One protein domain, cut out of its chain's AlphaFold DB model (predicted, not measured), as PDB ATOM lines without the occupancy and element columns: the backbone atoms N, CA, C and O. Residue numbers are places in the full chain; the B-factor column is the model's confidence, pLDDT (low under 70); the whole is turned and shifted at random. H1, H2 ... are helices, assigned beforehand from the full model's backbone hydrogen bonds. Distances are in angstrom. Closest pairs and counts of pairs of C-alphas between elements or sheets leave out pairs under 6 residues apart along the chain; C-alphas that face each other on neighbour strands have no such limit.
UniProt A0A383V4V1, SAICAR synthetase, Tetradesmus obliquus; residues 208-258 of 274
ATOM      1  N   GLU A 208     207.026  95.173 193.482       64.94
ATOM      2  CA  GLU A 208     205.737  95.861 193.630       64.94
ATOM      3  C   GLU A 208     205.864  97.382 193.455       64.94
ATOM      4  O   GLU A 208     205.005  97.994 192.829       64.94
ATOM      5  N   PHE A 209     206.979  97.998 193.863       69.06
ATOM      6  CA  PHE A 209     207.221  99.424 193.601       69.06
ATOM      7  C   PHE A 209     207.363  99.742 192.101       69.06
ATOM      8  O   PHE A 209     206.813 100.738 191.637       69.06
ATOM      9  N   LEU A 210     208.019  98.871 191.322       70.44
ATOM     10  CA  LEU A 210     208.112  99.004 189.865       70.44
ATOM     11  C   LEU A 210     206.721  98.854 189.227       70.44
ATOM     12  O   LEU A 210     206.342  99.640 188.362       70.44
ATOM     13  N   ARG A 211     205.923  97.881 189.685       68.62
ATOM     14  CA  ARG A 211     204.543  97.688 189.211       68.62
ATOM     15  C   ARG A 211     203.658  98.885 189.522       68.62
ATOM     16  O   ARG A 211     202.897  99.302 188.655       68.62
ATOM     17  N   LEU A 212     203.752  99.439 190.729       70.81
ATOM     18  CA  LEU A 212     203.027 100.648 191.121       70.81
ATOM     19  C   LEU A 212     203.471 101.852 190.282       70.81
ATOM     20  O   LEU A 212     202.624 102.619 189.823       70.81
ATOM     21  N   TRP A 213     204.773 101.978 190.011       76.31
ATOM     22  CA  TRP A 213     205.306 103.025 189.144       76.31
ATOM     23  C   TRP A 213     204.720 102.948 187.729       76.31
ATOM     24  O   TRP A 213     204.216 103.963 187.241       76.31
ATOM     25  N   PHE A 214     204.685 101.757 187.115       74.06
ATOM     26  CA  PHE A 214     204.062 101.559 185.802       74.06
ATOM     27  C   PHE A 214     202.547 101.760 185.846       74.06
ATOM     28  O   PHE A 214     202.044 102.548 185.060       74.06
ATOM     29  N   ARG A 215     201.819 101.157 186.797       71.12
ATOM     30  CA  ARG A 215     200.354 101.329 186.932       71.12
ATOM     31  C   ARG A 215     199.934 102.789 187.081       71.12
ATOM     32  O   ARG A 215     198.850 103.158 186.649       71.12
ATOM     33  N   SER A 216     200.774 103.619 187.700       74.25
ATOM     34  CA  SER A 216     200.504 105.055 187.832       74.25
ATOM     35  C   SER A 216     200.697 105.856 186.536       74.25
ATOM     36  O   SER A 216     200.334 107.028 186.500       74.25
ATOM     37  N   ARG A 217     201.286 105.259 185.489       75.38
ATOM     38  CA  ARG A 217     201.704 105.941 184.249       75.38
ATOM     39  C   ARG A 217     201.189 105.292 182.963       75.38
ATOM     40  O   ARG A 217     201.081 105.990 181.962       75.38
ATOM     41  N   CYS A 218     200.894 103.997 182.979       73.62
ATOM     42  CA  CYS A 218     200.424 103.219 181.834       73.62
ATOM     43  C   CYS A 218     199.666 101.962 182.301       73.62
ATOM     44  O   CYS A 218     199.832 101.507 183.437       73.62
ATOM     45  N   ASP A 219     198.892 101.346 181.410       72.69
ATOM     46  CA  ASP A 219     198.449  99.959 181.556       72.69
ATOM     47  C   ASP A 219     199.486  99.042 180.883       72.69
ATOM     48  O   ASP A 219     199.467  98.879 179.659       72.69
ATOM     49  N   PRO A 220     200.406  98.415 181.644       63.88
ATOM     50  CA  PRO A 220     201.494  97.643 181.054       63.88
ATOM     51  C   PRO A 220     201.027  96.396 180.288       63.88
ATOM     52  O   PRO A 220     201.825  95.787 179.570       63.88
ATOM     53  N   TYR A 221     199.754  96.015 180.437       64.50
ATOM     54  CA  TYR A 221     199.141  94.880 179.756       64.50
ATOM     55  C   TYR A 221     198.392  95.274 178.478       64.50
ATOM     56  O   TYR A 221     198.071  94.387 177.687       64.50
ATOM     57  N   LYS A 222     198.116  96.567 178.263       67.25
ATOM     58  CA  LYS A 222     197.333  97.051 177.112       67.25
ATOM     59  C   LYS A 222     198.054  98.080 176.253       67.25
ATOM     60  O   LYS A 222     197.817  98.114 175.050       67.25
ATOM     61  N   ASP A 223     198.927  98.887 176.838       72.81
ATOM     62  CA  ASP A 223     199.551  99.996 176.124       72.81
ATOM     63  C   ASP A 223     200.660  99.487 175.201       72.81
ATOM     64  O   ASP A 223     201.525  98.730 175.627       72.81
ATOM     65  N   GLU A 224     200.688  99.908 173.934       70.00
ATOM     66  CA  GLU A 224     201.705  99.468 172.962       70.00
ATOM     67  C   GLU A 224     203.105 100.016 173.244       70.00
ATOM     68  O   GLU A 224     204.087  99.413 172.819       70.00
ATOM     69  N   VAL A 225     203.236 101.105 174.003       73.56
ATOM     70  CA  VAL A 225     204.518 101.722 174.372       73.56
ATOM     71  C   VAL A 225     204.546 101.918 175.880       73.56
ATOM     72  O   VAL A 225     203.628 102.499 176.449       73.56
ATOM     73  N   LEU A 226     205.598 101.415 176.527       73.56
ATOM     74  CA  LEU A 226     205.818 101.615 177.955       73.56
ATOM     75  C   LEU A 226     206.748 102.812 178.160       73.56
ATOM     76  O   LEU A 226     207.691 102.965 177.383       73.56
ATOM     77  N   PRO A 227     206.518 103.639 179.191       75.50
ATOM     78  CA  PRO A 227     207.471 104.675 179.560       75.50
ATOM     79  C   PRO A 227     208.780 104.031 180.042       75.50
ATOM     80  O   PRO A 227     208.742 103.044 180.776       75.50
ATOM     81  N   GLU A 228     209.925 104.596 179.656       76.81
ATOM     82  CA  GLU A 228     211.228 104.163 180.180       76.81
ATOM     83  C   GLU A 228     211.291 104.389 181.695       76.81
ATOM     84  O   GLU A 228     210.871 105.437 182.204       76.81
ATOM     85  N   ALA A 229     211.795 103.396 182.427       76.81
ATOM     86  CA  ALA A 229     211.932 103.504 183.868       76.81
ATOM     87  C   ALA A 229     213.093 104.461 184.212       76.81
ATOM     88  O   ALA A 229     214.158 104.385 183.601       76.81
ATOM     89  N   PRO A 230     212.938 105.352 185.211       82.31
ATOM     90  CA  PRO A 230     214.028 106.189 185.688       82.31
ATOM     91  C   PRO A 230     215.223 105.335 186.113       82.31
ATOM     92  O   PRO A 230     215.049 104.278 186.727       82.31
ATOM     93  N   VAL A 231     216.435 105.815 185.842       81.88
ATOM     94  CA  VAL A 231     217.679 105.103 186.175       81.88
ATOM     95  C   VAL A 231     217.748 104.777 187.667       81.88
ATOM     96  O   VAL A 231     218.217 103.707 188.048       81.88
ATOM     97  N   GLU A 232     217.231 105.660 188.519       81.31
ATOM     98  CA  GLU A 232     217.157 105.470 189.966       81.31
ATOM     99  C   GLU A 232     216.262 104.283 190.329       81.31
ATOM    100  O   GLU A 232     216.614 103.491 191.198       81.31
ATOM    101  N   LEU A 233     215.143 104.115 189.619       81.38
ATOM    102  CA  LEU A 233     214.198 103.021 189.825       81.38
ATOM    103  C   LEU A 233     214.807 101.676 189.403       81.38
ATOM    104  O   LEU A 233     214.663 100.674 190.105       81.38
ATOM    105  N   VAL A 234     215.519 101.657 188.272       82.69
ATOM    106  CA  VAL A 234     216.238 100.471 187.780       82.69
ATOM    107  C   VAL A 234     217.395 100.107 188.713       82.69
ATOM    108  O   VAL A 234     217.585  98.931 189.032       82.69
ATOM    109  N   SER A 235     218.134 101.107 189.198       84.44
ATOM    110  CA  SER A 235     219.249 100.929 190.136       84.44
ATOM    111  C   SER A 235     218.766 100.436 191.497       84.44
ATOM    112  O   SER A 235     219.352  99.511 192.056       84.44
ATOM    113  N   GLU A 236     217.664 100.988 192.009       85.69
ATOM    114  CA  GLU A 236     217.025 100.519 193.240       85.69
ATOM    115  C   GLU A 236     216.570  99.065 193.098       85.69
ATOM    116  O   GLU A 236     216.798  98.250 193.993       85.69
ATOM    117  N   LEU A 237     215.972  98.709 191.958       85.81
ATOM    118  CA  LEU A 237     215.576  97.331 191.703       85.81
ATOM    119  C   LEU A 237     216.785  96.397 191.676       85.81
ATOM    120  O   LEU A 237     216.763  95.367 192.344       85.81
ATOM    121  N   SER A 238     217.848  96.769 190.962       89.25
ATOM    122  CA  SER A 238     219.105  96.014 190.934       89.25
ATOM    123  C   SER A 238     219.673  95.808 192.345       89.25
ATOM    124  O   SER A 238     219.964  94.675 192.730       89.25
ATOM    125  N   ALA A 239     219.723  96.866 193.162       89.69
ATOM    126  CA  ALA A 239     220.192  96.799 194.544       89.69
ATOM    127  C   ALA A 239     219.331  95.872 195.418       89.69
ATOM    128  O   ALA A 239     219.864  95.118 196.228       89.69
ATOM    129  N   ARG A 240     218.006  95.867 195.232       89.69
ATOM    130  CA  ARG A 240     217.088  94.958 195.942       89.69
ATOM    131  C   ARG A 240     217.296  93.491 195.558       89.69
ATOM    132  O   ARG A 240     217.246  92.625 196.430       89.69
ATOM    133  N   TYR A 241     217.553  93.208 194.281       91.56
ATOM    134  CA  TYR A 241     217.920  91.866 193.817       91.56
ATOM    135  C   TYR A 241     219.221  91.389 194.463       91.56
ATOM    136  O   TYR A 241     219.255  90.288 195.008       91.56
ATOM    137  N   VAL A 242     220.256  92.232 194.439       93.75
ATOM    138  CA  VAL A 242     221.544  91.950 195.086       93.75
ATOM    139  C   VAL A 242     221.350  91.697 196.580       93.75
ATOM    140  O   VAL A 242     221.748  90.644 197.067       93.75
ATOM    141  N   TYR A 243     220.630  92.578 197.275       92.69
ATOM    142  CA  TYR A 243     220.326  92.420 198.695       92.69
ATOM    143  C   TYR A 243     219.620  91.091 198.996       92.69
ATOM    144  O   TYR A 243     219.972  90.409 199.955       92.69
ATOM    145  N   LEU A 244     218.638  90.684 198.182       93.06
ATOM    146  CA  LEU A 244     217.982  89.387 198.359       93.06
ATOM    147  C   LEU A 244     218.950  88.224 198.158       93.06
ATOM    148  O   LEU A 244     218.932  87.310 198.974       93.06
ATOM    149  N   TYR A 245     219.798  88.255 197.130       95.56
ATOM    150  CA  TYR A 245     220.817  87.224 196.933       95.56
ATOM    151  C   TYR A 245     221.753  87.123 198.136       95.56
ATOM    152  O   TYR A 245     221.934  86.028 198.667       95.56
ATOM    153  N   GLU A 246     222.287  88.246 198.615       96.06
ATOM    154  CA  GLU A 246     223.226  88.260 199.740       96.06
ATOM    155  C   GLU A 246     222.561  87.750 201.016       96.06
ATOM    156  O   GLU A 246     223.132  86.944 201.751       96.06
ATOM    157  N   ARG A 247     221.304  88.140 201.256       94.75
ATOM    158  CA  ARG A 247     220.535  87.651 202.402       94.75
ATOM    159  C   ARG A 247     220.208  86.173 202.287       94.75
ATOM    160  O   ARG A 247     220.376  85.481 203.278       94.75
ATOM    161  N   ILE A 248     219.750  85.696 201.130       94.50
ATOM    162  CA  ILE A 248     219.362  84.295 200.896       94.50
ATOM    163  C   ILE A 248     220.574  83.369 201.000       94.50
ATOM    164  O   ILE A 248     220.515  82.344 201.668       94.50
ATOM    165  N   THR A 249     221.676  83.727 200.348       95.56
ATOM    166  CA  THR A 249     222.852  82.855 200.236       95.56
ATOM    167  C   THR A 249     223.834  83.033 201.391       95.56
ATOM    168  O   THR A 249     224.587  82.111 201.704       95.56
ATOM    169  N   GLY A 250     223.822  84.196 202.052       95.00
ATOM    170  CA  GLY A 250     224.847  84.602 203.014       95.00
ATOM    171  C   GLY A 250     226.195  84.940 202.365       95.00
ATOM    172  O   GLY A 250     227.205  84.950 203.064       95.00
ATOM    173  N   GLN A 251     226.231  85.150 201.045       95.94
ATOM    174  CA  GLN A 251     227.442  85.429 200.271       95.94
ATOM    175  C   GLN A 251     227.403  86.849 199.714       95.94
ATOM    176  O   GLN A 251     226.361  87.276 199.226       95.94
ATOM    177  N   ASP A 252     228.542  87.539 199.711       96.38
ATOM    178  CA  ASP A 252     228.656  88.856 199.082       96.38
ATOM    179  C   ASP A 252     228.457  88.753 197.565       96.38
ATOM    180  O   ASP A 252     228.950  87.827 196.904       96.38
ATOM    181  N   PHE A 253     227.747  89.718 196.987       95.88
ATOM    182  CA  PHE A 253     227.568  89.772 195.546       95.88
ATOM    183  C   PHE A 253     228.810  90.341 194.859       95.88
ATOM    184  O   PHE A 253     229.206  91.485 195.081       95.88
ATOM    185  N   VAL A 254     229.402  89.555 193.955       94.12
ATOM    186  CA  VAL A 254     230.578  89.974 193.184       94.12
ATOM    187  C   VAL A 254     230.180  90.231 191.728       94.12
ATOM    188  O   VAL A 254     229.909  89.278 190.985       94.12
ATOM    189  N   PRO A 255     230.147  91.497 191.275       89.19
ATOM    190  CA  PRO A 255     229.911  91.794 189.872       89.19
ATOM    191  C   PRO A 255     231.113  91.341 189.024       89.19
ATOM    192  O   PRO A 255     232.265  91.483 189.445       89.19
ATOM    193  N   PRO A 256     230.882  90.808 187.814       85.25
ATOM    194  CA  PRO A 256     231.955  90.436 186.907       85.25
ATOM    195  C   PRO A 256     232.730  91.669 186.418       85.25
ATOM    196  O   PRO A 256     232.190  92.779 186.418       85.25
ATOM    197  N   PRO A 257     233.976  91.487 185.944       80.94
ATOM    198  CA  PRO A 257     234.762  92.582 185.392       80.94
ATOM    199  C   PRO A 257     234.028  93.275 184.238       80.94
ATOM    200  O   PRO A 257     233.655  92.641 183.253       80.94
ATOM    201  N   LEU A 258     233.858  94.596 184.338       76.56
ATOM    202  CA  LEU A 258     233.121  95.403 183.354       76.56
ATOM    203  C   LEU A 258     233.870  95.590 182.021       76.56
ATOM    204  O   LEU A 258     233.340  96.216 181.108       76.56
TER     205      LEU A 258
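Overview. This is residues 208 to 258 of the 274 residues of the protein "SAICAR synthetase" of Tetradesmus obliquus (UniProt A0A383V4V1). One long helix, H2, makes much of the length of an open, elongated shape, with the short helix H1 near its first end and running the opposite way. A wide loop, residues 216 to 230, swings out beyond the end of H1 and comes back to the start of H2, and at the other end of H2 a tail, residues 250 to 258, turns back without a named helix. The printed part has 51 residues with two named helices, in the order H1, H2, and no named strand; its class is all helix. It is only just loose, close to extended, with a radius of gyration of the C-alphas of 14.5 A and spans of 39 by 25 by 16 A.

Along the chain. Find C-alpha 231 at (217.679, 105.103, 186.175); from there H2, residues 231 to 249, runs 26.8 A to C-alpha 249 at (222.852, 82.855, 200.236). Then go back to C-alpha 208 at (205.737, 95.861, 193.630), where H1, residues 208 to 215, begins; it is 10.2 A from first to last C-alpha.

Arrangement. Look at Leu 233 in H2 and Leu 210 in H1: their C-alphas, the closest of the two helices, are 7.3 A apart. H1 and H2 are close but not clearly touching, with 2 pairs of C-alphas within 8 A. Their lines stand at a shallow tilt of 27 degrees, and they run opposite ways. In H1 and H2 every O i to N i+4 pair is within hydrogen-bond range.

Size, cuts and confidence. The two C-alphas farthest apart, those of Glu 224 and Gly 250, are 40.7 A apart. The link from H1 to H2, 15 residues, is long. The printed part has no cut. In the B-factor column, pLDDT is under 70 at residues 208 to 209, 211 and 220 to 222; the mean of the printed part is 81.7.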